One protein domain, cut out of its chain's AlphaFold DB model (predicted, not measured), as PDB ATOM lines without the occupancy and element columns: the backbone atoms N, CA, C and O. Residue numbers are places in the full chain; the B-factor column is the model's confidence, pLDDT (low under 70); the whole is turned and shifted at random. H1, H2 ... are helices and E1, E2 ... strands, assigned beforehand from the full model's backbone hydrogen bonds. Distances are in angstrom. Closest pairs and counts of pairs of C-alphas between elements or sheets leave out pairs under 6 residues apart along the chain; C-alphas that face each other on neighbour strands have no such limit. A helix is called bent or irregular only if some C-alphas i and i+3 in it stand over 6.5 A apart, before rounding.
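What this domain is: This is residues 442 to 651 of the 663 residues of an uncharacterized protein of Mycobacterium avium subsp. hominissuis (UniProt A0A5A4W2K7). A twisted sheet of four strands has the long helix H3 over one face and H6 and H7 on the other, in three layers; H8 crosses H3, and H1 packs on both H3 and H8. The long link from E2 to E3, with Pro 569, makes one end of the longest axis, and toward the other end lie the short link from H1 to H2 and the long link from H2 to H3, with Arg 482. There are 210 residues printed, with eight named helices and four named strands in the order H1 H2 H3 H4 H5 E1 E2 E3 H6 H7 E4 H8; the sheet's order is E3 E1 E2 E4, mixed, and the class is mixed, helices and strands. The whole is compact, with a radius of gyration of the C-alphas of 18.7 A, and only just elongated, spanning 59 by 39 by 29 A.

Where its parts are: The strands are E3, residues 578 to 583, 16.6 A; E1, 531 to 538, 22.1 A; E2, 556 to 563, 23.1 A; and E4, 623 to 626. H3, residues 490 to 514, spans 35.6 A from C-alpha 490 at (-38.767, 11.997, -44.282). H6 is 586 to 594 and H7 596 to 608, 18.3 A. H8, 634 to 649, spans 23.0 A to C-alpha 649 at (-41.566, 41.479, -23.705). H1 is 442 to 452, 15.4 A; H2 461 to 469; H4 517 to 522, irregular, with C-alphas 518 and 521 9.1 A apart; H5 524 to 528.

How they stand to each other: E1 and E2 form an antiparallel hairpin, with N 534 and O 560 3.0 A apart. E3 is parallel to E1, with N 535 to O 580 at 2.9 A, and E4 antiparallel to E2, with N 557 to O 625 at 2.8 A. E3, H6, H7, E4 form a split strand-helix-strand unit, two same-way strands with E1 and E2 between them, and a right-handed crossover. H3 has a height over the sheet of 10.0 A; its closest C-alphas to E3 are Glu 502 and Val 579, 6.5 A. H6, on the opposite face, has a height of 9.5 A. H7 is on the sheet, with C-alphas of Tyr 603 and Pro 563 6.5 A apart, the closest to E2. The hub H8 touches H3 at a steep tilt of 49 degrees, closest at C-alphas of Ala 635 and Ala 504, 4.1 A; it also touches H1 and H5. H1 and H2 are near each other. H4 and H5 only just touch, only at the corner, with 3 pairs of C-alphas within 8 A. Every O i to N i+4 pair is within hydrogen-bond range in H1, H2, H3, H5, H6, H7 and H8; H4 has 0 of 2, and 1 of 3 O i to N i+3 pairs.

The domain as a whole: The two C-alphas farthest apart, of Arg 482 and Pro 569, are 59.3 A apart. The printed part has no cut. The links H2 to H3, E1 to E2, E2 to E3 and H7 to E4 are long. Mean pLDDT of the printed part is 84.9; 22 residues are under 70, among them 542 to 552.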
ATOM      1  N   VAL A 442     -22.226  26.762 -30.406       94.75
ATOM      2  CA  VAL A 442     -22.990  26.579 -31.651       94.75
ATOM      3  C   VAL A 442     -22.760  27.759 -32.593       94.75
ATOM      4  O   VAL A 442     -22.354  27.530 -33.731       94.75
ATOM      5  N   VAL A 443     -22.894  29.003 -32.115       93.81
ATOM      6  CA  VAL A 443     -22.759  30.220 -32.948       93.81
ATOM      7  C   VAL A 443     -21.435  30.240 -33.705       93.81
ATOM      8  O   VAL A 443     -21.400  30.407 -34.925       93.81
ATOM      9  N   ARG A 444     -20.320  30.021 -32.996       94.50
ATOM     10  CA  ARG A 444     -18.990  29.988 -33.611       94.50
ATOM     11  C   ARG A 444     -18.875  28.892 -34.667       94.50
ATOM     12  O   ARG A 444     -18.328  29.150 -35.738       94.50
ATOM     13  N   ARG A 445     -19.406  27.694 -34.397       94.00
ATOM     14  CA  ARG A 445     -19.398  26.583 -35.360       94.00
ATOM     15  C   ARG A 445     -20.192  26.916 -36.621       94.00
ATOM     16  O   ARG A 445     -19.685  26.646 -37.705       94.00
ATOM     17  N   GLU A 446     -21.369  27.533 -36.504       92.75
ATOM     18  CA  GLU A 446     -22.156  27.944 -37.677       92.75
ATOM     19  C   GLU A 446     -21.453  29.048 -38.483       92.75
ATOM     20  O   GLU A 446     -21.402  28.984 -39.709       92.75
ATOM     21  N   VAL A 447     -20.836  30.028 -37.812       91.31
ATOM     22  CA  VAL A 447     -20.069  31.102 -38.470       91.31
ATOM     23  C   VAL A 447     -18.824  30.558 -39.180       91.31
ATOM     24  O   VAL A 447     -18.506  30.977 -40.295       91.31
ATOM     25  N   GLU A 448     -18.096  29.630 -38.558       91.19
ATOM     26  CA  GLU A 448     -16.939  28.980 -39.179       91.19
ATOM     27  C   GLU A 448     -17.337  28.065 -40.341       91.19
ATOM     28  O   GLU A 448     -16.648  28.064 -41.361       91.19
ATOM     29  N   ASP A 449     -18.434  27.312 -40.214       89.88
ATOM     30  CA  ASP A 449     -18.985  26.491 -41.296       89.88
ATOM     31  C   ASP A 449     -19.356  27.362 -42.496       89.88
ATOM     32  O   ASP A 449     -18.882  27.095 -43.598       89.88
ATOM     33  N   LEU A 450     -20.087  28.460 -42.273       88.50
ATOM     34  CA  LEU A 450     -20.462  29.406 -43.324       88.50
ATOM     35  C   LEU A 450     -19.239  29.949 -44.083       88.50
ATOM     36  O   LEU A 450     -19.262  30.025 -45.309       88.50
ATOM     37  N   ARG A 451     -18.139  30.260 -43.384       87.25
ATOM     38  CA  ARG A 451     -16.881  30.709 -44.018       87.25
ATOM     39  C   ARG A 451     -16.182  29.622 -44.840       87.25
ATOM     40  O   ARG A 451     -15.381  29.955 -45.711       87.25
ATOM     41  N   ARG A 452     -16.424  28.341 -44.547       84.00
ATOM     42  CA  ARG A 452     -15.786  27.188 -45.210       84.00
ATOM     43  C   ARG A 452     -16.571  26.670 -46.419       84.00
ATOM     44  O   ARG A 452     -16.039  25.825 -47.138       84.00
ATOM     45  N   ARG A 453     -17.799  27.144 -46.662       85.00
ATOM     46  CA  ARG A 453     -18.643  26.660 -47.768       85.00
ATOM     47  C   ARG A 453     -18.045  27.046 -49.123       85.00
ATOM     48  O   ARG A 453     -18.163  28.182 -49.564       85.00
ATOM     49  N   ASN A 454     -17.443  26.071 -49.795       68.31
ATOM     50  CA  ASN A 454     -17.081  26.121 -51.209       68.31
ATOM     51  C   ASN A 454     -17.737  24.923 -51.900       68.31
ATOM     52  O   ASN A 454     -17.585  23.795 -51.437       68.31
ATOM     53  N   VAL A 455     -18.472  25.162 -52.990       63.91
ATOM     54  CA  VAL A 455     -19.093  24.088 -53.782       63.91
ATOM     55  C   VAL A 455     -18.095  23.624 -54.835       63.91
ATOM     56  O   VAL A 455     -17.738  24.386 -55.734       63.91
ATOM     57  N   THR A 456     -17.676  22.368 -54.757       68.38
ATOM     58  CA  THR A 456     -16.899  21.699 -55.803       68.38
ATOM     59  C   THR A 456     -17.502  20.322 -56.038       68.38
ATOM     60  O   THR A 456     -17.790  19.629 -55.081       68.38
ATOM     61  N   ASP A 457     -17.691  19.980 -57.311       72.44
ATOM     62  CA  ASP A 457     -18.417  18.812 -57.840       72.44
ATOM     63  C   ASP A 457     -19.967  18.858 -57.725       72.44
ATOM     64  O   ASP A 457     -20.540  18.625 -56.664       72.44
ATOM     65  N   PRO A 458     -20.693  19.123 -58.835       72.44
ATOM     66  CA  PRO A 458     -22.157  19.134 -58.874       72.44
ATOM     67  C   PRO A 458     -22.793  17.732 -58.943       72.44
ATOM     68  O   PRO A 458     -23.997  17.630 -59.185       72.44
ATOM     69  N   THR A 459     -22.014  16.656 -58.796       79.12
ATOM     70  CA  THR A 459     -22.503  15.268 -58.848       79.12
ATOM     71  C   THR A 459     -22.389  14.511 -57.524       79.12
ATOM     72  O   THR A 459     -22.994  13.445 -57.394       79.12
ATOM     73  N   ASP A 460     -21.694  15.070 -56.530       82.25
ATOM     74  CA  ASP A 460     -21.580  14.504 -55.185       82.25
ATOM     75  C   ASP A 460     -22.603  15.153 -54.235       82.25
ATOM     76  O   ASP A 460     -22.573  16.356 -53.971       82.25
ATOM     77  N   LEU A 461     -23.533  14.346 -53.716       83.25
ATOM     78  CA  LEU A 461     -24.598  14.815 -52.828       83.25
ATOM     79  C   LEU A 461     -24.057  15.385 -51.514       83.25
ATOM     80  O   LEU A 461     -24.619  16.353 -51.001       83.25
ATOM     81  N   ASP A 462     -22.973  14.816 -50.993       83.38
ATOM     82  CA  ASP A 462     -22.363  15.282 -49.757       83.38
ATOM     83  C   ASP A 462     -21.677  16.635 -49.973       83.38
ATOM     84  O   ASP A 462     -21.793  17.517 -49.123       83.38
ATOM     85  N   ASP A 463     -21.007  16.844 -51.110       82.81
ATOM     86  CA  ASP A 463     -20.351  18.123 -51.422       82.81
ATOM     87  C   ASP A 463     -21.356  19.231 -51.766       82.81
ATOM     88  O   ASP A 463     -21.253  20.341 -51.230       82.81
ATOM     89  N   ILE A 464     -22.388  18.934 -52.567       80.12
ATOM     90  CA  ILE A 464     -23.503  19.866 -52.803       80.12
ATOM     91  C   ILE A 464     -24.201  20.177 -51.472       80.12
ATOM     92  O   ILE A 464     -24.515  21.334 -51.178       80.12
ATOM     93  N   GLY A 465     -24.428  19.147 -50.652       79.25
ATOM     94  CA  GLY A 465     -25.050  19.251 -49.342       79.25
ATOM     95  C   GLY A 465     -24.268  20.161 -48.401       79.25
ATOM     96  O   GLY A 465     -24.838  21.105 -47.861       79.25
ATOM     97  N   ARG A 466     -22.957  19.934 -48.249       83.56
ATOM     98  CA  ARG A 466     -22.063  20.777 -47.437       83.56
ATOM     99  C   ARG A 466     -22.065  22.228 -47.909       83.56
ATOM    100  O   ARG A 466     -22.095  23.138 -47.083       83.56
ATOM    101  N   GLY A 467     -22.061  22.447 -49.222       81.44
ATOM    102  CA  GLY A 467     -22.064  23.785 -49.802       81.44
ATOM    103  C   GLY A 467     -23.371  24.558 -49.593       81.44
ATOM    104  O   GLY A 467     -23.324  25.750 -49.299       81.44
ATOM    105  N   LEU A 468     -24.528  23.900 -49.713       78.69
ATOM    106  CA  LEU A 468     -25.838  24.546 -49.557       78.69
ATOM    107  C   LEU A 468     -26.292  24.617 -48.093       78.69
ATOM    108  O   LEU A 468     -26.710  25.671 -47.624       78.69
ATOM    109  N   TYR A 469     -26.187  23.506 -47.367       80.75
ATOM    110  CA  TYR A 469     -26.828  23.296 -46.067       80.75
ATOM    111  C   TYR A 469     -25.879  23.351 -44.868       80.75
ATOM    112  O   TYR A 469     -26.354  23.318 -43.726       80.75
ATOM    113  N   GLY A 470     -24.568  23.409 -45.117       81.88
ATOM    114  CA  GLY A 470     -23.535  23.324 -44.089       81.88
ATOM    115  C   GLY A 470     -23.251  21.897 -43.626       81.88
ATOM    116  O   GLY A 470     -24.063  20.991 -43.789       81.88
ATOM    117  N   SER A 471     -22.075  21.693 -43.035       83.56
ATOM    118  CA  SER A 471     -21.573  20.374 -42.611       83.56
ATOM    119  C   SER A 471     -21.921  19.997 -41.166       83.56
ATOM    120  O   SER A 471     -21.736  18.856 -40.749       83.56
ATOM    121  N   ILE A 472     -22.415  20.963 -40.394       91.19
ATOM    122  CA  ILE A 472     -22.679  20.840 -38.953       91.19
ATOM    123  C   ILE A 472     -23.973  20.089 -38.614       91.19
ATOM    124  O   ILE A 472     -24.127  19.615 -37.491       91.19
ATOM    125  N   TYR A 473     -24.884  19.955 -39.579       92.62
ATOM    126  CA  TYR A 473     -26.159  19.252 -39.434       92.62
ATOM    127  C   TYR A 473     -26.286  18.155 -40.494       92.62
ATOM    128  O   TYR A 473     -25.607  18.225 -41.520       92.62
ATOM    129  N   PRO A 474     -27.179  17.167 -40.293       93.00
ATOM    130  CA  PRO A 474     -27.452  16.140 -41.291       93.00
ATOM    131  C   PRO A 474     -27.694  16.719 -42.693       93.00
ATOM    132  O   PRO A 474     -28.456  17.681 -42.866       93.00
ATOM    133  N   LEU A 475     -27.009  16.124 -43.667       90.69
ATOM    134  CA  LEU A 475     -27.012  16.505 -45.078       90.69
ATOM    135  C   LEU A 475     -28.218  15.906 -45.824       90.69
ATOM    136  O   LEU A 475     -28.842  14.966 -45.324       90.69
ATOM    137  N   PRO A 476     -28.576  16.457 -46.998       88.75
ATOM    138  CA  PRO A 476     -29.584  15.867 -47.874       88.75
ATOM    139  C   PRO A 476     -29.180  14.457 -48.313       88.75
ATOM    140  O   PRO A 476     -28.015  14.187 -48.576       88.75
ATOM    141  N   ASP A 477     -30.164  13.575 -48.443       89.88
ATOM    142  CA  ASP A 477     -30.010  12.178 -48.866       89.88
ATOM    143  C   ASP A 477     -30.768  11.862 -50.168       89.88
ATOM    144  O   ASP A 477     -30.712  10.740 -50.673       89.88
ATOM    145  N   VAL A 478     -31.459  12.851 -50.746       86.88
ATOM    146  CA  VAL A 478     -32.159  12.719 -52.027       86.88
ATOM    147  C   VAL A 478     -31.520  13.630 -53.066       86.88
ATOM    148  O   VAL A 478     -31.433  14.847 -52.886       86.88
ATOM    149  N   MET A 479     -31.113  13.040 -54.193       81.06
ATOM    150  CA  MET A 479     -30.535  13.778 -55.315       81.06
ATOM    151  C   MET A 479     -31.480  14.871 -55.840       81.06
ATOM    152  O   MET A 479     -32.705  14.700 -55.794       81.06
ATOM    153  N   PRO A 480     -30.932  15.977 -56.376       75.94
ATOM    154  CA  PRO A 480     -31.734  17.049 -56.943       75.94
ATOM    155  C   PRO A 480     -32.720  16.556 -58.006       75.94
ATOM    156  O   PRO A 480     -32.350  15.865 -58.957       75.94
ATOM    157  N   GLY A 481     -33.991  16.930 -57.847       69.88
ATOM    158  CA  GLY A 481     -35.038  16.663 -58.832       69.88
ATOM    159  C   GLY A 481     -35.051  17.690 -59.970       69.88
ATOM    160  O   GLY A 481     -34.114  18.459 -60.170       69.88
ATOM    161  N   ARG A 482     -36.171  17.776 -60.703       63.84
ATOM    162  CA  ARG A 482     -36.372  18.772 -61.784       63.84
ATOM    163  C   ARG A 482     -36.234  20.234 -61.338       63.84
ATOM    164  O   ARG A 482     -36.008  21.094 -62.179       63.84
ATOM    165  N   ASN A 483     -36.411  20.506 -60.050       64.69
ATOM    166  CA  ASN A 483     -36.268  21.822 -59.432       64.69
ATOM    167  C   ASN A 483     -34.808  22.189 -59.109       64.69
ATOM    168  O   ASN A 483     -34.564  23.320 -58.705       64.69
ATOM    169  N   GLY A 484     -33.849  21.269 -59.278       69.31
ATOM    170  CA  GLY A 484     -32.418  21.531 -59.098       69.31
ATOM    171  C   GLY A 484     -31.934  21.590 -57.646       69.31
ATOM    172  O   GLY A 484     -30.753  21.832 -57.426       69.31
ATOM    173  N   TRP A 485     -32.804  21.329 -56.663       74.38
ATOM    174  CA  TRP A 485     -32.456  21.359 -55.239       74.38
ATOM    175  C   TRP A 485     -32.290  19.947 -54.666       74.38
ATOM    176  O   TRP A 485     -33.231  19.156 -54.788       74.38
ATOM    177  N   PRO A 486     -31.156  19.619 -54.015       78.88
ATOM    178  CA  PRO A 486     -31.030  18.381 -53.247       78.88
ATOM    179  C   PRO A 486     -32.060  18.362 -52.117       78.88
ATOM    180  O   PRO A 486     -32.280  19.371 -51.444       78.88
ATOM    181  N   GLY A 487     -32.726  17.224 -51.953       81.75
ATOM    182  CA  GLY A 487     -33.853  17.053 -51.047       81.75
ATOM    183  C   GLY A 487     -33.540  16.141 -49.868       81.75
ATOM    184  O   GLY A 487     -32.487  15.512 -49.800       81.75
ATOM    185  N   PHE A 488     -34.507  16.041 -48.962       87.56
ATOM    186  CA  PHE A 488     -34.437  15.164 -47.802       87.56
ATOM    187  C   PHE A 488     -35.539  14.108 -47.883       87.56
ATOM    188  O   PHE A 488     -36.681  14.404 -48.249       87.56
ATOM    189  N   SER A 489     -35.215  12.876 -47.513       88.75
ATOM    190  CA  SER A 489     -36.213  11.890 -47.124       88.75
ATOM    191  C   SER A 489     -36.875  12.316 -45.814       88.75
ATOM    192  O   SER A 489     -36.359  13.158 -45.073       88.75
ATOM    193  N   LEU A 490     -38.023  11.710 -45.506       87.75
ATOM    194  CA  LEU A 490     -38.767  11.997 -44.282       87.75
ATOM    195  C   LEU A 490     -37.933  11.742 -43.010       87.75
ATOM    196  O   LEU A 490     -38.019  12.511 -42.057       87.75
ATOM    197  N   GLU A 491     -37.090  10.708 -43.000       88.44
ATOM    198  CA  GLU A 491     -36.222  10.404 -41.857       88.44
ATOM    199  C   GLU A 491     -35.065  11.409 -41.734       88.44
ATOM    200  O   GLU A 491     -34.754  11.879 -40.638       88.44
ATOM    201  N   SER A 492     -34.445  11.782 -42.856       89.62
ATOM    202  CA  SER A 492     -33.300  12.697 -42.863       89.62
ATOM    203  C   SER A 492     -33.697  14.131 -42.523       89.62
ATOM    204  O   SER A 492     -32.992  14.789 -41.754       89.62
ATOM    205  N   VAL A 493     -34.862  14.600 -42.989       89.31
ATOM    206  CA  VAL A 493     -35.384  15.911 -42.571       89.31
ATOM    207  C   VAL A 493     -35.690  15.931 -41.074       89.31
ATOM    208  O   VAL A 493     -35.367  16.905 -40.404       89.31
ATOM    209  N   ALA A 494     -36.214  14.833 -40.518       90.12
ATOM    210  CA  ALA A 494     -36.451  14.710 -39.081       90.12
ATOM    211  C   ALA A 494     -35.171  14.866 -38.270       90.12
ATOM    212  O   ALA A 494     -35.128  15.618 -37.295       90.12
ATOM    213  N   LYS A 495     -34.130  14.130 -38.679       92.81
ATOM    214  CA  LYS A 495     -32.819  14.151 -38.033       92.81
ATOM    215  C   LYS A 495     -32.219  15.547 -38.110       92.81
ATOM    216  O   LYS A 495     -31.704  16.027 -37.106       92.81
ATOM    217  N   ARG A 496     -32.330  16.212 -39.266       92.56
ATOM    218  CA  ARG A 496     -31.854  17.587 -39.452       92.56
ATOM    219  C   ARG A 496     -32.588  18.572 -38.548       92.56
ATOM    220  O   ARG A 496     -31.932  19.274 -37.789       92.56
ATOM    221  N   VAL A 497     -33.921  18.601 -38.596       92.75
ATOM    222  CA  VAL A 497     -34.732  19.529 -37.791       92.75
ATOM    223  C   VAL A 497     -34.473  19.314 -36.302       92.75
ATOM    224  O   VAL A 497     -34.206  20.276 -35.589       92.75
ATOM    225  N   ARG A 498     -34.455  18.060 -35.832       94.69
ATOM    226  CA  ARG A 498     -34.122  17.739 -34.438       94.69
ATOM    227  C   ARG A 498     -32.741  18.266 -34.045       94.69
ATOM    228  O   ARG A 498     -32.643  18.966 -33.044       94.69
ATOM    229  N   ALA A 499     -31.709  17.983 -34.843       95.06
ATOM    230  CA  ALA A 499     -30.343  18.423 -34.559       95.06
ATOM    231  C   ALA A 499     -30.216  19.955 -34.517       95.06
ATOM    232  O   ALA A 499     -29.512  20.490 -33.662       95.06
ATOM    233  N   VAL A 500     -30.918  20.667 -35.405       95.25
ATOM    234  CA  VAL A 500     -30.948  22.135 -35.388       95.25
ATOM    235  C   VAL A 500     -31.650  22.661 -34.142       95.25
ATOM    236  O   VAL A 500     -31.132  23.577 -33.518       95.25
ATOM    237  N   ILE A 501     -32.807  22.114 -33.755       95.44
ATOM    238  CA  ILE A 501     -33.529  22.591 -32.564       95.44
ATOM    239  C   ILE A 501     -32.737  22.303 -31.283       95.44
ATOM    240  O   ILE A 501     -32.647  23.172 -30.419       95.44
ATOM    241  N   GLU A 502     -32.108  21.131 -31.169       95.94
ATOM    242  CA  GLU A 502     -31.197  20.817 -30.059       95.94
ATOM    243  C   GLU A 502     -30.043  21.829 -29.992       95.94
ATOM    244  O   GLU A 502     -29.746  22.375 -28.927       95.94
ATOM    245  N   ALA A 503     -29.442  22.145 -31.143       96.38
ATOM    246  CA  ALA A 503     -28.416  23.172 -31.240       96.38
ATOM    247  C   ALA A 503     -28.958  24.580 -30.941       96.38
ATOM    248  O   ALA A 503     -28.245  25.366 -30.335       96.38
ATOM    249  N   ALA A 504     -30.204  24.905 -31.294       96.44
ATOM    250  CA  ALA A 504     -30.822  26.201 -31.018       96.44
ATOM    251  C   ALA A 504     -31.062  26.412 -29.518       96.44
ATOM    252  O   ALA A 504     -30.784  27.490 -29.001       96.44
ATOM    253  N   ILE A 505     -31.509  25.377 -28.795       96.50
ATOM    254  CA  ILE A 505     -31.641  25.411 -27.327       96.50
ATOM    255  C   ILE A 505     -30.280  25.664 -26.683       96.50
ATOM    256  O   ILE A 505     -30.148  26.568 -25.859       96.50
ATOM    257  N   GLN A 506     -29.256  24.919 -27.100       95.75
ATOM    258  CA  GLN A 506     -27.901  25.115 -26.597       95.75
ATOM    259  C   GLN A 506     -27.360  26.514 -26.943       95.75
ATOM    260  O   GLN A 506     -26.821  27.203 -26.082       95.75
ATOM    261  N   CYS A 507     -27.570  26.964 -28.180       96.06
ATOM    262  CA  CYS A 507     -27.184  28.287 -28.659       96.06
ATOM    263  C   CYS A 507     -27.868  29.406 -27.869       96.06
ATOM    264  O   CYS A 507     -27.247  30.421 -27.577       96.06
ATOM    265  N   TYR A 508     -29.143  29.249 -27.512       96.81
ATOM    266  CA  TYR A 508     -29.866  30.247 -26.731       96.81
ATOM    267  C   TYR A 508     -29.303  30.373 -25.311       96.81
ATOM    268  O   TYR A 508     -29.140  31.490 -24.823       96.81
ATOM    269  N   ILE A 509     -28.930  29.258 -24.672       94.81
ATOM    270  CA  ILE A 509     -28.238  29.279 -23.371       94.81
ATOM    271  C   ILE A 509     -26.894  30.004 -23.502       94.81
ATOM    272  O   ILE A 509     -26.621  30.929 -22.741       94.81
ATOM    273  N   GLU A 510     -26.098  29.648 -24.514       95.12
ATOM    274  CA  GLU A 510     -24.812  30.299 -24.804       95.12
ATOM    275  C   GLU A 510     -24.974  31.812 -25.021       95.12
ATOM    276  O   GLU A 510     -24.199  32.600 -24.477       95.12
ATOM    277  N   LEU A 511     -25.997  32.240 -25.771       95.62
ATOM    278  CA  LEU A 511     -26.325  33.654 -25.966       95.62
ATOM    279  C   LEU A 511     -26.707  34.322 -24.647       95.62
ATOM    280  O   LEU A 511     -26.210  35.401 -24.340       95.62
ATOM    281  N   CYS A 512     -27.554  33.698 -23.835       95.31
ATOM    282  CA  CYS A 512     -27.942  34.278 -22.555       95.31
ATOM    283  C   CYS A 512     -26.758  34.430 -21.596       95.31
ATOM    284  O   CYS A 512     -26.728  35.384 -20.828       95.31
ATOM    285  N   ASP A 513     -25.794  33.514 -21.628       94.00
ATOM    286  CA  ASP A 513     -24.647  33.537 -20.719       94.00
ATOM    287  C   ASP A 513     -23.525  34.465 -21.210       94.00
ATOM    288  O   ASP A 513     -22.852  35.098 -20.400       94.00
ATOM    289  N   SER A 514     -23.333  34.585 -22.528       94.06
ATOM    290  CA  SER A 514     -22.276  35.424 -23.116       94.06
ATOM    291  C   SER A 514     -22.730  36.839 -23.473       94.06
ATOM    292  O   SER A 514     -21.936  37.772 -23.403       94.06
ATOM    293  N   VAL A 515     -23.994  37.018 -23.862       93.88
ATOM    294  CA  VAL A 515     -24.529  38.287 -24.373       93.88
ATOM    295  C   VAL A 515     -25.379  38.990 -23.313       93.88
ATOM    296  O   VAL A 515     -25.217  40.189 -23.111       93.88
ATOM    297  N   ALA A 516     -26.237  38.258 -22.597       94.88
ATOM    298  CA  ALA A 516     -27.194  38.819 -21.634       94.88
ATOM    299  C   ALA A 516     -27.059  38.257 -20.194       94.88
ATOM    300  O   ALA A 516     -28.080  37.950 -19.565       94.88
ATOM    301  N   PRO A 517     -25.840  38.135 -19.622       94.44
ATOM    302  CA  PRO A 517     -25.612  37.415 -18.363       94.44
ATOM    303  C   PRO A 517     -26.406  37.982 -17.179       94.44
ATOM    304  O   PRO A 517     -26.878  37.231 -16.327       94.44
ATOM    305  N   ASN A 518     -26.609  39.300 -17.154       94.56
ATOM    306  CA  ASN A 518     -27.242  40.007 -16.038       94.56
ATOM    307  C   ASN A 518     -28.776  39.932 -16.046       94.56
ATOM    308  O   ASN A 518     -29.417  40.329 -15.075       94.56
ATOM    309  N   PHE A 519     -29.395  39.430 -17.118       93.75
ATOM    310  CA  PHE A 519     -30.847  39.249 -17.134       93.75
ATOM    311  C   PHE A 519     -31.270  38.031 -16.299       93.75
ATOM    312  O   PHE A 519     -32.367  38.024 -15.735       93.75
ATOM    313  N   GLY A 520     -30.409  37.016 -16.171       86.44
ATOM    314  CA  GLY A 520     -30.726  35.792 -15.432       86.44
ATOM    315  C   GLY A 520     -32.031  35.148 -15.920       86.44
ATOM    316  O   GLY A 520     -32.210  34.932 -17.117       86.44
ATOM    317  N   ASP A 521     -32.951  34.888 -14.992       89.12
ATOM    318  CA  ASP A 521     -34.262  34.274 -15.259       89.12
ATOM    319  C   ASP A 521     -35.352  35.276 -15.686       89.12
ATOM    320  O   ASP A 521     -36.519  34.910 -15.800       89.12
ATOM    321  N   THR A 522     -35.002  36.544 -15.923       93.56
ATOM    322  CA  THR A 522     -35.971  37.551 -16.401       93.56
ATOM    323  C   THR A 522     -36.199  37.515 -17.912       93.56
ATOM    324  O   THR A 522     -37.106  38.179 -18.407       93.56
ATOM    325  N   LEU A 523     -35.411  36.728 -18.652       93.69
ATOM    326  CA  LEU A 523     -35.730  36.350 -20.029       93.69
ATOM    327  C   LEU A 523     -36.714  35.180 -19.983       93.69
ATOM    328  O   LEU A 523     -36.407  34.153 -19.373       93.69
ATOM    329  N   ALA A 524     -37.883  35.321 -20.610       90.00
ATOM    330  CA  ALA A 524     -38.981  34.369 -20.452       90.00
ATOM    331  C   ALA A 524     -38.571  32.941 -20.846       90.00
ATOM    332  O   ALA A 524     -38.815  32.002 -20.084       90.00
ATOM    333  N   HIS A 525     -37.886  32.763 -21.981       91.62
ATOM    334  CA  HIS A 525     -37.423  31.443 -22.415       91.62
ATOM    335  C   HIS A 525     -36.391  30.834 -21.455       91.62
ATOM    336  O   HIS A 525     -36.539  29.672 -21.073       91.62
ATOM    337  N   LYS A 526     -35.390  31.602 -20.998       91.06
ATOM    338  CA  LYS A 526     -34.387  31.135 -20.018       91.06
ATOM    339  C   LYS A 526     -35.018  30.783 -18.672       91.06
ATOM    340  O   LYS A 526     -34.704  29.742 -18.097       91.06
ATOM    341  N   GLY A 527     -35.955  31.601 -18.202       88.44
ATOM    342  CA  GLY A 527     -36.696  31.347 -16.972       88.44
ATOM    343  C   GLY A 527     -37.539  30.065 -17.025       88.44
ATOM    344  O   GLY A 527     -37.668  29.367 -16.020       88.44
ATOM    345  N   MET A 528     -38.045  29.685 -18.205       87.62
ATOM    346  CA  MET A 528     -38.753  28.412 -18.411       87.62
ATOM    347  C   MET A 528     -37.831  27.184 -18.433       87.62
ATOM    348  O   MET A 528     -38.314  26.072 -18.216       87.62
ATOM    349  N   MET A 529     -36.532  27.344 -18.700       90.12
ATOM    350  CA  MET A 529     -35.616  26.210 -18.836       90.12
ATOM    351  C   MET A 529     -35.348  25.501 -17.492       90.12
ATOM    352  O   MET A 529     -35.180  26.174 -16.476       90.12
ATOM    353  N   PRO A 530     -35.229  24.159 -17.471       92.75
ATOM    354  CA  PRO A 530     -35.252  23.285 -18.638       92.75
ATOM    355  C   PRO A 530     -36.673  23.025 -19.162       92.75
ATOM    356  O   PRO A 530     -37.606  22.780 -18.391       92.75
ATOM    357  N   PHE A 531     -36.815  23.028 -20.489       93.06
ATOM    358  CA  PHE A 531     -38.064  22.723 -21.183       93.06
ATOM    359  C   PHE A 531     -37.910  21.575 -22.194       93.06
ATOM    360  O   PHE A 531     -36.823  21.278 -22.692       93.06
ATOM    361  N   GLU A 532     -39.030  20.940 -22.527       94.56
ATOM    362  CA  GLU A 532     -39.192  20.060 -23.677       94.56
ATOM    363  C   GLU A 532     -39.772  20.862 -24.850       94.56
ATOM    364  O   GLU A 532     -40.850  21.454 -24.746       94.56
ATOM    365  N   TYR A 533     -39.064  20.871 -25.981       94.50
ATOM    366  CA  TYR A 533     -39.593  21.349 -27.255       94.50
ATOM    367  C   TYR A 533     -40.532  20.279 -27.819       94.50
ATOM    368  O   TYR A 533     -40.076  19.267 -28.361       94.50
ATOM    369  N   TYR A 534     -41.837  20.482 -27.638       94.81
ATOM    370  CA  TYR A 534     -42.876  19.513 -27.974       94.81
ATOM    371  C   TYR A 534     -43.534  19.885 -29.300       94.81
ATOM    372  O   TYR A 534     -44.185  20.929 -29.388       94.81
ATOM    373  N   ALA A 535     -43.355  19.063 -30.339       94.00
ATOM    374  CA  ALA A 535     -43.768  19.428 -31.692       94.00
ATOM    375  C   ALA A 535     -44.271  18.269 -32.570       94.00
ATOM    376  O   ALA A 535     -43.907  17.100 -32.402       94.00
ATOM    377  N   ASP A 536     -45.070  18.644 -33.567       93.75
ATOM    378  CA  ASP A 536     -45.430  17.835 -34.734       93.75
ATOM    379  C   ASP A 536     -44.967  18.554 -36.006       93.75
ATOM    380  O   ASP A 536     -45.201  19.756 -36.192       93.75
ATOM    381  N   MET A 537     -44.272  17.815 -36.866       92.06
ATOM    382  CA  MET A 537     -43.736  18.297 -38.130       92.06
ATOM    383  C   MET A 537     -44.505  17.681 -39.296       92.06
ATOM    384  O   MET A 537     -44.555  16.471 -39.465       92.06
ATOM    385  N   SER A 538     -45.019  18.529 -40.175       88.69
ATOM    386  CA  SER A 538     -45.615  18.130 -41.447       88.69
ATOM    387  C   SER A 538     -44.590  18.225 -42.582       88.69
ATOM    388  O   SER A 538     -44.000  19.283 -42.808       88.69
ATOM    389  N   TYR A 539     -44.373  17.127 -43.310       86.06
ATOM    390  CA  TYR A 539     -43.453  17.090 -44.450       86.06
ATOM    391  C   TYR A 539     -43.963  16.184 -45.574       86.06
ATOM    392  O   TYR A 539     -44.200  14.993 -45.372       86.06
ATOM    393  N   GLY A 540     -44.103  16.756 -46.774       77.88
ATOM    394  CA  GLY A 540     -44.626  16.068 -47.960       77.88
ATOM    395  C   GLY A 540     -43.577  15.392 -48.854       77.88
ATOM    396  O   GLY A 540     -43.963  14.701 -49.795       77.88
ATOM    397  N   GLY A 541     -42.276  15.560 -48.582       74.38
ATOM    398  CA  GLY A 541     -41.188  14.977 -49.383       74.38
ATOM    399  C   GLY A 541     -40.583  15.908 -50.443       74.38
ATOM    400  O   GLY A 541     -41.105  16.982 -50.755       74.38
ATOM    401  N   SER A 542     -39.464  15.481 -51.041       62.28
ATOM    402  CA  SER A 542     -38.793  16.203 -52.127       62.28
ATOM    403  C   SER A 542     -39.636  16.169 -53.413       62.28
ATOM    404  O   SER A 542     -39.630  15.214 -54.182       62.28
ATOM    405  N   GLY A 543     -40.416  17.231 -53.641       59.25
ATOM    406  CA  GLY A 543     -41.292  17.365 -54.813       59.25
ATOM    407  C   GLY A 543     -42.767  17.617 -54.497       59.25
ATOM    408  O   GLY A 543     -43.548  17.813 -55.421       59.25
ATOM    409  N   SER A 544     -43.150  17.691 -53.218       56.38
ATOM    410  CA  SER A 544     -44.513  18.062 -52.800       56.38
ATOM    411  C   SER A 544     -44.846  19.550 -52.983       56.38
ATOM    412  O   SER A 544     -45.916  20.001 -52.574       56.38
ATOM    413  N   GLY A 545     -43.931  20.335 -53.557       55.94
ATOM    414  CA  GLY A 545     -44.163  21.735 -53.890       55.94
ATOM    415  C   GLY A 545     -45.148  21.868 -55.049       55.94
ATOM    416  O   GLY A 545     -45.058  21.151 -56.045       55.94
ATOM    417  N   GLY A 546     -46.088  22.810 -54.942       56.22
ATOM    418  CA  GLY A 546     -46.943  23.182 -56.071       56.22
ATOM    419  C   GLY A 546     -46.124  23.730 -57.253       56.22
ATOM    420  O   GLY A 546     -44.949  24.063 -57.087       56.22
ATOM    421  N   PRO A 547     -46.730  23.905 -58.442       54.34
ATOM    422  CA  PRO A 547     -46.038  24.344 -59.664       54.34
ATOM    423  C   PRO A 547     -45.333  25.714 -59.569       54.34
ATOM    424  O   PRO A 547     -44.602  26.082 -60.483       54.34
ATOM    425  N   PHE A 548     -45.525  26.454 -58.471       58.72
ATOM    426  CA  PHE A 548     -44.908  27.752 -58.183       58.72
ATOM    427  C   PHE A 548     -43.873  27.714 -57.036       58.72
ATOM    428  O   PHE A 548     -43.454  28.766 -56.563       58.72
ATOM    429  N   SER A 549     -43.474  26.532 -56.551       59.12
ATOM    430  CA  SER A 549     -42.489  26.399 -55.465       59.12
ATOM    431  C   SER A 549     -41.069  26.699 -55.963       59.12
ATOM    432  O   SER A 549     -40.516  25.933 -56.750       59.12
ATOM    433  N   LEU A 550     -40.465  27.796 -55.493       59.00
ATOM    434  CA  LEU A 550     -39.126  28.275 -55.883       59.00
ATOM    435  C   LEU A 550     -38.021  27.852 -54.888       59.00
ATOM    436  O   LEU A 550     -37.158  28.653 -54.544       59.00
ATOM    437  N   GLY A 551     -38.039  26.602 -54.414       63.06
ATOM    438  CA  GLY A 551     -37.082  26.102 -53.415       63.06
ATOM    439  C   GLY A 551     -37.318  24.642 -53.002       63.06
ATOM    440  O   GLY A 551     -38.248  24.006 -53.522       63.06
ATOM    441  N   PRO A 552     -36.483  24.086 -52.098       66.56
ATOM    442  CA  PRO A 552     -36.727  22.776 -51.500       66.56
ATOM    443  C   PRO A 552     -38.021  22.791 -50.676       66.56
ATOM    444  O   PRO A 552     -38.501  23.842 -50.257       66.56
ATOM    445  N   ALA A 553     -38.620  21.619 -50.463       73.56
ATOM    446  CA  ALA A 553     -39.812  21.521 -49.626       73.56
ATOM    447  C   ALA A 553     -39.459  21.899 -48.176       73.56
ATOM    448  O   ALA A 553     -38.592  21.267 -47.573       73.56
ATOM    449  N   GLU A 554     -40.135  22.907 -47.631       79.88
ATOM    450  CA  GLU A 554     -39.987  23.329 -46.236       79.88
ATOM    451  C   GLU A 554     -40.952  22.536 -45.344       79.88
ATOM    452  O   GLU A 554     -42.154  22.487 -45.643       79.88
ATOM    453  N   PRO A 555     -40.476  21.924 -44.248       84.00
ATOM    454  CA  PRO A 555     -41.368  21.332 -43.270       84.00
ATOM    455  C   PRO A 555     -42.173  22.420 -42.556       84.00
ATOM    456  O   PRO A 555     -41.628  23.417 -42.077       84.00
ATOM    457  N   GLY A 556     -43.483  22.211 -42.454       87.62
ATOM    458  CA  GLY A 556     -44.319  22.968 -41.529       87.62
ATOM    459  C   GLY A 556     -44.179  22.369 -40.137       87.62
ATOM    460  O   GLY A 556     -44.210  21.150 -40.001       87.62
ATOM    461  N   ILE A 557     -44.051  23.192 -39.105       90.69
ATOM    462  CA  ILE A 557     -43.913  22.731 -37.724       90.69
ATOM    463  C   ILE A 557     -44.906  23.454 -36.820       90.69
ATOM    464  O   ILE A 557     -45.123  24.663 -36.940       90.69
ATOM    465  N   ARG A 558     -45.536  22.693 -35.925       91.00
ATOM    466  CA  ARG A 558     -46.354  23.203 -34.825       91.00
ATOM    467  C   ARG A 558     -45.713  22.768 -33.520       91.00
ATOM    468  O   ARG A 558     -45.470  21.577 -33.341       91.00
ATOM    469  N   TRP A 559     -45.454  23.712 -32.626       92.50
ATOM    470  CA  TRP A 559     -44.728  23.443 -31.392       92.50
ATOM    471  C   TRP A 559     -45.237  24.264 -30.214       92.50
ATOM    472  O   TRP A 559     -45.886  25.298 -30.373       92.50
ATOM    473  N   LEU A 560     -44.897  23.789 -29.023       92.50
ATOM    474  CA  LEU A 560     -45.018  24.502 -27.759       92.50
ATOM    475  C   LEU A 560     -43.833  24.127 -26.860       92.50
ATOM    476  O   LEU A 560     -43.193  23.091 -27.057       92.50
ATOM    477  N   LEU A 561     -43.537  24.972 -25.875       91.75
ATOM    478  CA  LEU A 561     -42.480  24.721 -24.898       91.75
ATOM    479  C   LEU A 561     -43.108  24.216 -23.600       91.75
ATOM    480  O   LEU A 561     -43.947  24.897 -23.010       91.75
ATOM    481  N   ARG A 562     -42.723  23.015 -23.161       90.75
ATOM    482  CA  ARG A 562     -43.206  22.433 -21.904       90.75
ATOM    483  C   ARG A 562     -42.123  22.552 -20.845       90.75
ATOM    484  O   ARG A 562     -41.093  21.906 -21.006       90.75
ATOM    485  N   PRO A 563     -42.311  23.311 -19.763       89.62
ATOM    486  CA  PRO A 563     -41.355  23.275 -18.672       89.62
ATOM    487  C   PRO A 563     -41.334  21.868 -18.061       89.62
ATOM    488  O   PRO A 563     -42.379  21.295 -17.755       89.62
ATOM    489  N   ILE A 564     -40.140  21.293 -17.933       89.06
ATOM    490  CA  ILE A 564     -39.919  19.943 -17.381       89.06
ATOM    491  C   ILE A 564     -38.964  19.958 -16.187       89.06
ATOM    492  O   ILE A 564     -38.681  18.914 -15.597       89.06
ATOM    493  N   GLY A 565     -38.451  21.138 -15.831       85.25
ATOM    494  CA  GLY A 565     -37.631  21.319 -14.647       85.25
ATOM    495  C   GLY A 565     -38.391  20.977 -13.375       85.25
ATOM    496  O   GLY A 565     -39.581  21.245 -13.247       85.25
ATOM    497  N   THR A 566     -37.695  20.407 -12.397       83.44
ATOM    498  CA  THR A 566     -38.217  20.355 -11.029       83.44
ATOM    499  C   THR A 566     -37.741  21.606 -10.292       83.44
ATOM    500  O   THR A 566     -36.529  21.717 -10.065       83.44
ATOM    501  N   PRO A 567     -38.634  22.555  -9.948       79.31
ATOM    502  CA  PRO A 567     -38.252  23.743  -9.199       79.31
ATOM    503  C   PRO A 567     -37.880  23.358  -7.767       79.31
ATOM    504  O   PRO A 567     -38.590  22.610  -7.090       79.31
ATOM    505  N   LEU A 568     -36.742  23.861  -7.307       75.88
ATOM    506  CA  LEU A 568     -36.267  23.706  -5.941       75.88
ATOM    507  C   LEU A 568     -36.603  24.958  -5.114       75.88
ATOM    508  O   LEU A 568     -36.716  26.052  -5.671       75.88
ATOM    509  N   PRO A 569     -36.690  24.850  -3.773       67.44
ATOM    510  CA  PRO A 569     -36.974  26.000  -2.906       67.44
ATOM    511  C   PRO A 569     -35.980  27.165  -3.032       67.44
ATOM    512  O   PRO A 569     -36.310  28.287  -2.668       67.44
ATOM    513  N   ASN A 570     -34.768  26.904  -3.530       65.50
ATOM    514  CA  ASN A 570     -33.721  27.902  -3.759       65.50
ATOM    515  C   ASN A 570     -33.801  28.572  -5.148       65.50
ATOM    516  O   ASN A 570     -32.864  29.265  -5.533       65.50
ATOM    517  N   GLY A 571     -34.860  28.318  -5.927       66.69
ATOM    518  CA  GLY A 571     -35.053  28.857  -7.278       66.69
ATOM    519  C   GLY A 571     -34.322  28.094  -8.390       66.69
ATOM    520  O   GLY A 571     -34.601  28.325  -9.566       66.69
ATOM    521  N   GLN A 572     -33.430  27.152  -8.054       75.12
ATOM    522  CA  GLN A 572     -32.770  26.305  -9.048       75.12
ATOM    523  C   GLN A 572     -33.736  25.276  -9.628       75.12
ATOM    524  O   GLN A 572     -34.696  24.853  -8.983       75.12
ATOM    525  N   ARG A 573     -33.458  24.840 -10.857       85.19
ATOM    526  CA  ARG A 573     -34.315  23.910 -11.591       85.19
ATOM    527  C   ARG A 573     -33.491  22.724 -12.064       85.19
ATOM    528  O   ARG A 573     -32.541  22.883 -12.823       85.19
ATOM    529  N   HIS A 574     -33.831  21.535 -11.574       84.06
ATOM    530  CA  HIS A 574     -33.158  20.297 -11.970       84.06
ATOM    531  C   HIS A 574     -33.801  19.707 -13.225       84.06
ATOM    532  O   HIS A 574     -35.025  19.641 -13.319       84.06
ATOM    533  N   GLY A 575     -32.976  19.233 -14.157       86.62
ATOM    534  CA  GLY A 575     -33.409  18.605 -15.404       86.62
ATOM    535  C   GLY A 575     -32.524  19.019 -16.576       86.62
ATOM    536  O   GLY A 575     -31.637  19.854 -16.422       86.62
ATOM    537  N   ASN A 576     -32.786  18.440 -17.744       90.69
ATOM    538  CA  ASN A 576     -32.120  18.796 -18.996       90.69
ATOM    539  C   ASN A 576     -33.175  19.176 -20.029       90.69
ATOM    540  O   ASN A 576     -34.255  18.587 -20.036       90.69
ATOM    541  N   ASN A 577     -32.854  20.124 -20.910       93.94
ATOM    542  CA  ASN A 577     -33.708  20.423 -22.055       93.94
ATOM    543  C   ASN A 577     -33.860  19.184 -22.947       93.94
ATOM    544  O   ASN A 577     -32.923  18.396 -23.092       93.94
ATOM    545  N   ALA A 578     -35.032  19.025 -23.556       94.44
ATOM    546  CA  ALA A 578     -35.347  17.882 -24.407       94.44
ATOM    547  C   ALA A 578     -36.025  18.322 -25.709       94.44
ATOM    548  O   ALA A 578     -36.696  19.351 -25.757       94.44
ATOM    549  N   VAL A 579     -35.878  17.520 -26.766       95.56
ATOM    550  CA  VAL A 579     -36.525  17.753 -28.065       95.56
ATOM    551  C   VAL A 579     -37.374  16.542 -28.439       95.56
ATOM    552  O   VAL A 579     -36.869  15.435 -28.649       95.56
ATOM    553  N   ASN A 580     -38.686  16.758 -28.535       94.56
ATOM    554  CA  ASN A 580     -39.687  15.731 -28.800       94.56
ATOM    555  C   ASN A 580     -40.514  16.120 -30.029       94.56
ATOM    556  O   ASN A 580     -41.515  16.831 -29.936       94.56
ATOM    557  N   ILE A 581     -40.045  15.661 -31.190       92.88
ATOM    558  CA  ILE A 581     -40.630  15.961 -32.498       92.88
ATOM    559  C   ILE A 581     -41.158  14.667 -33.114       92.88
ATOM    560  O   ILE A 581     -40.407  13.696 -33.264       92.88
ATOM    561  N   THR A 582     -42.434  14.686 -33.489       92.94
ATOM    562  CA  THR A 582     -43.095  13.668 -34.323       92.94
ATOM    563  C   THR A 582     -43.241  14.173 -35.760       92.94
ATOM    564  O   THR A 582     -43.019  15.358 -36.023       92.94
ATOM    565  N   ILE A 583     -43.544  13.281 -36.708       90.00
ATOM    566  CA  ILE A 583     -43.631  13.636 -38.130       90.00
ATOM    567  C   ILE A 583     -44.887  13.052 -38.737       90.00
ATOM    568  O   ILE A 583     -45.065  11.833 -38.699       90.00
ATOM    569  N   ASN A 584     -45.690  13.906 -39.370       89.31
ATOM    570  CA  ASN A 584     -46.960  13.539 -39.984       89.31
ATOM    571  C   ASN A 584     -47.821  12.694 -39.021       89.31
ATOM    572  O   ASN A 584     -48.481  11.746 -39.448       89.31
ATOM    573  N   ASP A 585     -47.774  13.005 -37.720       91.12
ATOM    574  CA  ASP A 585     -48.501  12.272 -36.690       91.12
ATOM    575  C   ASP A 585     -49.823  12.990 -36.422       91.12
ATOM    576  O   ASP A 585     -49.898  13.967 -35.674       91.12
ATOM    577  N   GLU A 586     -50.891  12.500 -37.053       88.12
ATOM    578  CA  GLU A 586     -52.229  13.076 -36.901       88.12
ATOM    579  C   GLU A 586     -52.701  13.087 -35.441       88.12
ATOM    580  O   GLU A 586     -53.408  14.014 -35.040       88.12
ATOM    581  N   THR A 587     -52.272  12.108 -34.634       91.12
ATOM    582  CA  THR A 587     -52.640  12.022 -33.215       91.12
ATOM    583  C   THR A 587     -51.940  13.121 -32.428       91.12
ATOM    584  O   THR A 587     -52.609  13.863 -31.712       91.12
ATOM    585  N   ARG A 588     -50.622  13.297 -32.607       90.81
ATOM    586  CA  ARG A 588     -49.875  14.390 -31.959       90.81
ATOM    587  C   ARG A 588     -50.357  15.762 -32.426       90.81
ATOM    588  O   ARG A 588     -50.464  16.691 -31.625       90.81
ATOM    589  N   SER A 589     -50.668  15.906 -33.711       87.06
ATOM    590  CA  SER A 589     -51.184  17.160 -34.265       87.06
ATOM    591  C   SER A 589     -52.537  17.539 -33.660       87.06
ATOM    592  O   SER A 589     -52.778  18.722 -33.393       87.06
ATOM    593  N   ALA A 590     -53.407  16.541 -33.445       86.00
ATOM    594  CA  ALA A 590     -54.683  16.703 -32.758       86.00
ATOM    595  C   ALA A 590     -54.481  17.016 -31.274       86.00
ATOM    596  O   ALA A 590     -55.020  18.010 -30.816       86.00
ATOM    597  N   GLU A 591     -53.627  16.276 -30.565       88.25
ATOM    598  CA  GLU A 591     -53.281  16.522 -29.157       88.25
ATOM    599  C   GLU A 591     -52.829  17.975 -28.930       88.25
ATOM    600  O   GLU A 591     -53.405  18.690 -28.116       88.25
ATOM    601  N   ILE A 592     -51.862  18.472 -29.711       86.31
ATOM    602  CA  ILE A 592     -51.378  19.855 -29.574       86.31
ATOM    603  C   ILE A 592     -52.510  20.869 -29.803       86.31
ATOM    604  O   ILE A 592     -52.569  21.900 -29.135       86.31
ATOM    605  N   ARG A 593     -53.404  20.615 -30.761       81.06
ATOM    606  CA  ARG A 593     -54.483  21.545 -31.117       81.06
ATOM    607  C   ARG A 593     -55.641  21.506 -30.116       81.06
ATOM    608  O   ARG A 593     -56.165  22.563 -29.764       81.06
ATOM    609  N   ASP A 594     -56.030  20.311 -29.702       81.19
ATOM    610  CA  ASP A 594     -57.287  20.033 -29.019       81.19
ATOM    611  C   ASP A 594     -57.079  20.043 -27.489       81.19
ATOM    612  O   ASP A 594     -57.906  20.597 -26.764       81.19
ATOM    613  N   ASP A 595     -55.909  19.602 -27.002       82.69
ATOM    614  CA  ASP A 595     -55.544  19.581 -25.575       82.69
ATOM    615  C   ASP A 595     -54.765  20.830 -25.132       82.69
ATOM    616  O   ASP A 595     -54.090  20.837 -24.096       82.69
ATOM    617  N   LYS A 596     -54.904  21.942 -25.869       76.50
ATOM    618  CA  LYS A 596     -54.327  23.256 -25.515       76.50
ATOM    619  C   LYS A 596     -54.570  23.618 -24.044       76.50
ATOM    620  O   LYS A 596     -53.724  24.240 -23.405       76.50
ATOM    621  N   GLN A 597     -55.727  23.220 -23.518       69.75
ATOM    622  CA  GLN A 597     -56.109  23.427 -22.129       69.75
ATOM    623  C   GLN A 597     -55.176  22.715 -21.140       69.75
ATOM    624  O   GLN A 597     -54.696  23.348 -20.207       69.75
ATOM    625  N   ALA A 598     -54.905  21.427 -21.349       76.69
ATOM    626  CA  ALA A 598     -54.084  20.634 -20.438       76.69
ATOM    627  C   ALA A 598     -52.628  21.124 -20.418       76.69
ATOM    628  O   ALA A 598     -52.017  21.216 -19.354       76.69
ATOM    629  N   PHE A 599     -52.088  21.500 -21.583       82.31
ATOM    630  CA  PHE A 599     -50.744  22.075 -21.672       82.31
ATOM    631  C   PHE A 599     -50.641  23.437 -20.985       82.31
ATOM    632  O   PHE A 599     -49.664  23.686 -20.281       82.31
ATOM    633  N   GLY A 600     -51.654  24.292 -21.154       77.75
ATOM    634  CA  GLY A 600     -51.726  25.572 -20.455       77.75
ATOM    635  C   GLY A 600     -51.775  25.391 -18.937       77.75
ATOM    636  O   GLY A 600     -51.001  26.028 -18.230       77.75
ATOM    637  N   ASP A 601     -52.617  24.483 -18.439       72.44
ATOM    638  CA  ASP A 601     -52.753  24.215 -17.001       72.44
ATOM    639  C   ASP A 601     -51.414  23.762 -16.385       72.44
ATOM    640  O   ASP A 601     -50.981  24.320 -15.378       72.44
ATOM    641  N   ALA A 602     -50.708  22.831 -17.037       80.12
ATOM    642  CA  ALA A 602     -49.394  22.367 -16.584       80.12
ATOM    643  C   ALA A 602     -48.319  23.470 -16.632       80.12
ATOM    644  O   ALA A 602     -47.481  23.573 -15.735       80.12
ATOM    645  N   TYR A 603     -48.345  24.313 -17.669       84.19
ATOM    646  CA  TYR A 603     -47.455  25.467 -17.778       84.19
ATOM    647  C   TYR A 603     -47.663  26.445 -16.614       84.19
ATOM    648  O   TYR A 603     -46.708  26.855 -15.953       84.19
ATOM    649  N   PHE A 604     -48.915  26.791 -16.329       76.38
ATOM    650  CA  PHE A 604     -49.246  27.732 -15.265       76.38
ATOM    651  C   PHE A 604     -48.956  27.164 -13.876       76.38
ATOM    652  O   PHE A 604     -48.418  27.882 -13.035       76.38
ATOM    653  N   GLU A 605     -49.203  25.871 -13.654       77.12
ATOM    654  CA  GLU A 605     -48.806  25.179 -12.424       77.12
ATOM    655  C   GLU A 605     -47.285  25.224 -12.206       77.12
ATOM    656  O   GLU A 605     -46.814  25.429 -11.085       77.12
ATOM    657  N   TYR A 606     -46.490  25.094 -13.265       82.69
ATOM    658  CA  TYR A 606     -45.040  25.211 -13.158       82.69
ATOM    659  C   TYR A 606     -44.587  26.623 -12.754       82.69
ATOM    660  O   TYR A 606     -43.777  26.776 -11.832       82.69
ATOM    661  N   ILE A 607     -45.131  27.663 -13.396       81.50
ATOM    662  CA  ILE A 607     -44.821  29.060 -13.050       81.50
ATOM    663  C   ILE A 607     -45.267  29.372 -11.614       81.50
ATOM    664  O   ILE A 607     -44.533  30.026 -10.875       81.50
ATOM    665  N   ALA A 608     -46.419  28.844 -11.186       73.00
ATOM    666  CA  ALA A 608     -46.925  28.969  -9.818       73.00
ATOM    667  C   ALA A 608     -45.941  28.456  -8.762       73.00
ATOM    668  O   ALA A 608     -45.823  29.025  -7.679       73.00
ATOM    669  N   ASN A 609     -45.249  27.367  -9.087       76.75
ATOM    670  CA  ASN A 609     -44.313  26.689  -8.200       76.75
ATOM    671  C   ASN A 609     -42.868  27.194  -8.353       76.75
ATOM    672  O   ASN A 609     -41.968  26.640  -7.723       76.75
ATOM    673  N   THR A 610     -42.642  28.245  -9.151       79.56
ATOM    674  CA  THR A 610     -41.321  28.848  -9.384       79.56
ATOM    675  C   THR A 610     -41.320  30.315  -8.926       79.56
ATOM    676  O   THR A 610     -41.641  31.214  -9.710       79.56
ATOM    677  N   PRO A 611     -40.984  30.589  -7.649       74.81
ATOM    678  CA  PRO A 611     -41.042  31.937  -7.086       74.81
ATOM    679  C   PRO A 611     -40.193  32.949  -7.871       74.81
ATOM    680  O   PRO A 611     -39.072  32.653  -8.275       74.81
ATOM    681  N   GLY A 612     -40.716  34.161  -8.072       79.62
ATOM    682  CA  GLY A 612     -39.998  35.261  -8.728       79.62
ATOM    683  C   GLY A 612     -39.989  35.252 -10.262       79.62
ATOM    684  O   GLY A 612     -39.674  36.278 -10.858       79.62
ATOM    685  N   LEU A 613     -40.381  34.151 -10.913       83.38
ATOM    686  CA  LEU A 613     -40.378  34.041 -12.380       83.38
ATOM    687  C   LEU A 613     -41.597  34.705 -13.040       83.38
ATOM    688  O   LEU A 613     -41.524  35.240 -14.144       83.38
ATOM    689  N   LYS A 614     -42.730  34.710 -12.338       78.19
ATOM    690  CA  LYS A 614     -44.025  35.188 -12.831       78.19
ATOM    691  C   LYS A 614     -44.037  36.580 -13.496       78.19
ATOM    692  O   LYS A 614     -44.742  36.723 -14.490       78.19
ATOM    693  N   PRO A 615     -43.341  37.625 -13.000       80.62
ATOM    694  CA  PRO A 615     -43.354  38.940 -13.657       80.62
ATOM    695  C   PRO A 615     -42.816  38.908 -15.090       80.62
ATOM    696  O   PRO A 615     -43.087  39.828 -15.858       80.62
ATOM    697  N   PHE A 616     -42.030  37.880 -15.405       87.38
ATOM    698  CA  PHE A 616     -41.225  37.771 -16.611       87.38
ATOM    699  C   PHE A 616     -41.636  36.588 -17.494       87.38
ATOM    700  O   PHE A 616     -41.140  36.460 -18.607       87.38
ATOM    701  N   SER A 617     -42.531  35.717 -17.017       80.12
ATOM    702  CA  SER A 617     -43.052  34.603 -17.807       80.12
ATOM    703  C   SER A 617     -43.954  35.112 -18.926       80.12
ATOM    704  O   SER A 617     -44.830  35.944 -18.677       80.12
ATOM    705  N   ASP A 618     -43.778  34.573 -20.128       70.31
ATOM    706  CA  ASP A 618     -44.668  34.855 -21.251       70.31
ATOM    707  C   ASP A 618     -46.025  34.143 -21.082       70.31
ATOM    708  O   ASP A 618     -46.198  33.234 -20.265       70.31
ATOM    709  N   SER A 619     -47.008  34.549 -21.878       71.25
ATOM    710  CA  SER A 619     -48.268  33.825 -22.000       71.25
ATOM    711  C   SER A 619     -48.042  32.477 -22.682       71.25
ATOM    712  O   SER A 619     -47.315  32.375 -23.672       71.25
ATOM    713  N   PHE A 620     -48.727  31.434 -22.203       79.25
ATOM    714  CA  PHE A 620     -48.706  30.136 -22.873       79.25
ATOM    715  C   PHE A 620     -49.202  30.272 -24.319       79.25
ATOM    716  O   PHE A 620     -50.346  30.671 -24.574       79.25
ATOM    717  N   SER A 621     -48.350  29.902 -25.269       80.00
ATOM    718  CA  SER A 621     -48.646  29.972 -26.694       80.00
ATOM    719  C   SER A 621     -48.297  28.663 -27.400       80.00
ATOM    720  O   SER A 621     -47.381  27.933 -27.023       80.00
ATOM    721  N   ILE A 622     -49.087  28.353 -28.430       84.31
ATOM    722  CA  ILE A 622     -48.784  27.300 -29.397       84.31
ATOM    723  C   ILE A 622     -48.387  28.012 -30.674       84.31
ATOM    724  O   ILE A 622     -49.170  28.796 -31.220       84.31
ATOM    725  N   SER A 623     -47.190  27.710 -31.147       87.12
ATOM    726  CA  SER A 623     -46.596  28.342 -32.309       87.12
ATOM    727  C   SER A 623     -46.712  27.435 -33.526       87.12
ATOM    728  O   SER A 623     -46.663  26.207 -33.439       87.12
ATOM    729  N   THR A 624     -46.892  28.056 -34.685       86.00
ATOM    730  CA  THR A 624     -46.899  27.386 -35.987       86.00
ATOM    731  C   THR A 624     -46.020  28.159 -36.941       86.00
ATOM    732  O   THR A 624     -46.080  29.387 -36.974       86.00
ATOM    733  N   GLY A 625     -45.261  27.454 -37.763       85.81
ATOM    734  CA  GLY A 625     -44.308  28.077 -38.662       85.81
ATOM    735  C   GLY A 625     -43.802  27.103 -39.708       85.81
ATOM    736  O   GLY A 625     -44.213  25.944 -39.765       85.81
ATOM    737  N   ARG A 626     -42.909  27.603 -40.553       84.75
ATOM    738  CA  ARG A 626     -42.119  26.785 -41.467       84.75
ATOM    739  C   ARG A 626     -40.686  26.781 -40.988       84.75
ATOM    740  O   ARG A 626     -40.214  27.775 -40.443       84.75
ATOM    741  N   PHE A 627     -40.028  25.654 -41.177       84.94
ATOM    742  CA  PHE A 627     -38.624  25.511 -40.863       84.94
ATOM    743  C   PHE A 627     -37.814  25.761 -42.134       84.94
ATOM    744  O   PHE A 627     -37.933  25.008 -43.104       84.94
ATOM    745  N   ASP A 628     -37.010  26.822 -42.134       82.88
ATOM    746  CA  ASP A 628     -36.114  27.110 -43.247       82.88
ATOM    747  C   ASP A 628     -34.950  26.110 -43.232       82.88
ATOM    748  O   ASP A 628     -34.060  26.143 -42.383       82.88
ATOM    749  N   ILE A 629     -34.991  25.164 -44.167       78.81
ATOM    750  CA  ILE A 629     -34.009  24.084 -44.238       78.81
ATOM    751  C   ILE A 629     -32.695  24.522 -44.899       78.81
ATOM    752  O   ILE A 629     -31.678  23.861 -44.663       78.81
ATOM    753  N   ILE A 630     -32.723  25.603 -45.694       78.25
ATOM    754  CA  ILE A 630     -31.570  26.178 -46.415       78.25
ATOM    755  C   ILE A 630     -30.881  27.303 -45.640       78.25
ATOM    756  O   ILE A 630     -29.829  27.769 -46.078       78.25
ATOM    757  N   ASP A 631     -31.447  27.715 -44.507       82.94
ATOM    758  CA  ASP A 631     -30.856  28.717 -43.629       82.94
ATOM    759  C   ASP A 631     -29.377  28.389 -43.345       82.94
ATOM    760  O   ASP A 631     -28.974  27.244 -43.095       82.94
ATOM    761  N   LYS A 632     -28.540  29.422 -43.453       85.19
ATOM    762  CA  LYS A 632     -27.091  29.326 -43.315       85.19
ATOM    763  C   LYS A 632     -26.655  29.133 -41.864       85.19
ATOM    764  O   LYS A 632     -25.619  28.501 -41.652       85.19
ATOM    765  N   LYS A 633     -27.406  29.661 -40.896       90.06
ATOM    766  CA  LYS A 633     -27.118  29.615 -39.452       90.06
ATOM    767  C   LYS A 633     -28.411  29.311 -38.679       90.06
ATOM    768  O   LYS A 633     -28.868  30.128 -37.872       90.06
ATOM    769  N   PRO A 634     -29.037  28.151 -38.948       91.69
ATOM    770  CA  PRO A 634     -30.413  27.901 -38.550       91.69
ATOM    771  C   PRO A 634     -30.589  27.865 -37.027       91.69
ATOM    772  O   PRO A 634     -31.589  28.367 -36.516       91.69
ATOM    773  N   ALA A 635     -29.623  27.330 -36.270       94.12
ATOM    774  CA  ALA A 635     -29.736  27.320 -34.812       94.12
ATOM    775  C   ALA A 635     -29.544  28.720 -34.220       94.12
ATOM    776  O   ALA A 635     -30.303  29.117 -33.332       94.12
ATOM    777  N   THR A 636     -28.578  29.487 -34.735       94.12
ATOM    778  CA  THR A 636     -28.320  30.863 -34.294       94.12
ATOM    779  C   THR A 636     -29.517  31.762 -34.575       94.12
ATOM    780  O   THR A 636     -29.916  32.529 -33.705       94.12
ATOM    781  N   HIS A 637     -30.139  31.671 -35.753       92.25
ATOM    782  CA  HIS A 637     -31.298  32.501 -36.080       92.25
ATOM    783  C   HIS A 637     -32.512  32.213 -35.201       92.25
ATOM    784  O   HIS A 637     -33.172  33.162 -34.768       92.25
ATOM    785  N   ILE A 638     -32.782  30.939 -34.897       93.00
ATOM    786  CA  ILE A 638     -33.847  30.552 -33.962       93.00
ATOM    787  C   ILE A 638     -33.536  31.095 -32.562       93.00
ATOM    788  O   ILE A 638     -34.384  31.748 -31.957       93.00
ATOM    789  N   ALA A 639     -32.311  30.895 -32.073       95.25
ATOM    790  CA  ALA A 639     -31.901  31.322 -30.740       95.25
ATOM    791  C   ALA A 639     -31.911  32.854 -30.569       95.25
ATOM    792  O   ALA A 639     -32.415  33.365 -29.570       95.25
ATOM    793  N   VAL A 640     -31.418  33.608 -31.558       94.56
ATOM    794  CA  VAL A 640     -31.512  35.080 -31.570       94.56
ATOM    795  C   VAL A 640     -32.973  35.530 -31.689       94.56
ATOM    796  O   VAL A 640     -33.334  36.563 -31.134       94.56
ATOM    797  N   GLY A 641     -33.826  34.755 -32.368       93.00
ATOM    798  CA  GLY A 641     -35.279  34.947 -32.379       93.00
ATOM    799  C   GLY A 641     -35.894  34.888 -30.981       93.00
ATOM    800  O   GLY A 641     -36.561  35.834 -30.577       93.00
ATOM    801  N   TRP A 642     -35.603  33.838 -30.212       93.69
ATOM    802  CA  TRP A 642     -36.085  33.724 -28.828       93.69
ATOM    803  C   TRP A 642     -35.562  34.850 -27.932       93.69
ATOM    804  O   TRP A 642     -36.331  35.438 -27.176       93.69
ATOM    805  N   LEU A 643     -34.280  35.215 -28.064       94.94
ATOM    806  CA  LEU A 643     -33.710  36.347 -27.323       94.94
ATOM    807  C   LEU A 643     -34.399  37.672 -27.690       94.94
ATOM    808  O   LEU A 643     -34.660  38.495 -26.814       94.94
ATOM    809  N   TRP A 644     -34.709  37.881 -28.971       95.00
ATOM    810  CA  TRP A 644     -35.458  39.050 -29.430       95.00
ATOM    811  C   TRP A 644     -36.847  39.113 -28.788       95.00
ATOM    812  O   TRP A 644     -37.234  40.170 -28.292       95.00
ATOM    813  N   ASP A 645     -37.580  37.999 -28.766       91.94
ATOM    814  CA  ASP A 645     -38.922  37.936 -28.181       91.94
ATOM    815  C   ASP A 645     -38.899  38.217 -26.668       91.94
ATOM    816  O   ASP A 645     -39.695  39.020 -26.176       91.94
ATOM    817  N   ASP A 646     -37.919  37.673 -25.940       93.62
ATOM    818  CA  ASP A 646     -37.745  37.959 -24.510       93.62
ATOM    819  C   ASP A 646     -37.460  39.441 -24.241       93.62
ATOM    820  O   ASP A 646     -38.088  40.070 -23.385       93.62
ATOM    821  N   LEU A 647     -36.531  40.034 -24.995       94.69
ATOM    822  CA  LEU A 647     -36.197  41.451 -24.860       94.69
ATOM    823  C   LEU A 647     -37.373  42.347 -25.261       94.69
ATOM    824  O   LEU A 647     -37.565  43.417 -24.677       94.69
ATOM    825  N   LYS A 648     -38.192  41.916 -26.223       93.19
ATOM    826  CA  LYS A 648     -39.392  42.635 -26.655       93.19
ATOM    827  C   LYS A 648     -40.447  42.670 -25.557       93.19
ATOM    828  O   LYS A 648     -41.016  43.734 -25.309       93.19
ATOM    829  N   ASN A 649     -40.655  41.556 -24.852       88.06
ATOM    830  CA  ASN A 649     -41.566  41.479 -23.705       88.06
ATOM    831  C   ASN A 649     -41.165  42.460 -22.587       88.06
ATOM    832  O   ASN A 649     -42.017  43.064 -21.934       88.06
ATOM    833  N   LEU A 650     -39.864  42.708 -22.430       91.19
ATOM    834  CA  LEU A 650     -39.308  43.673 -21.476       91.19
ATOM    835  C   LEU A 650     -39.205  45.116 -22.023       91.19
ATOM    836  O   LEU A 650     -38.805  46.021 -21.289       91.19
ATOM    837  N   LYS A 651     -39.601  45.350 -23.283       92.88
ATOM    838  CA  LYS A 651     -39.445  46.608 -24.045       92.88
ATOM    839  C   LYS A 651     -37.992  47.086 -24.223       92.88
ATOM    840  O   LYS A 651     -37.748  48.287 -24.330       92.88
TER     841      LYS A 651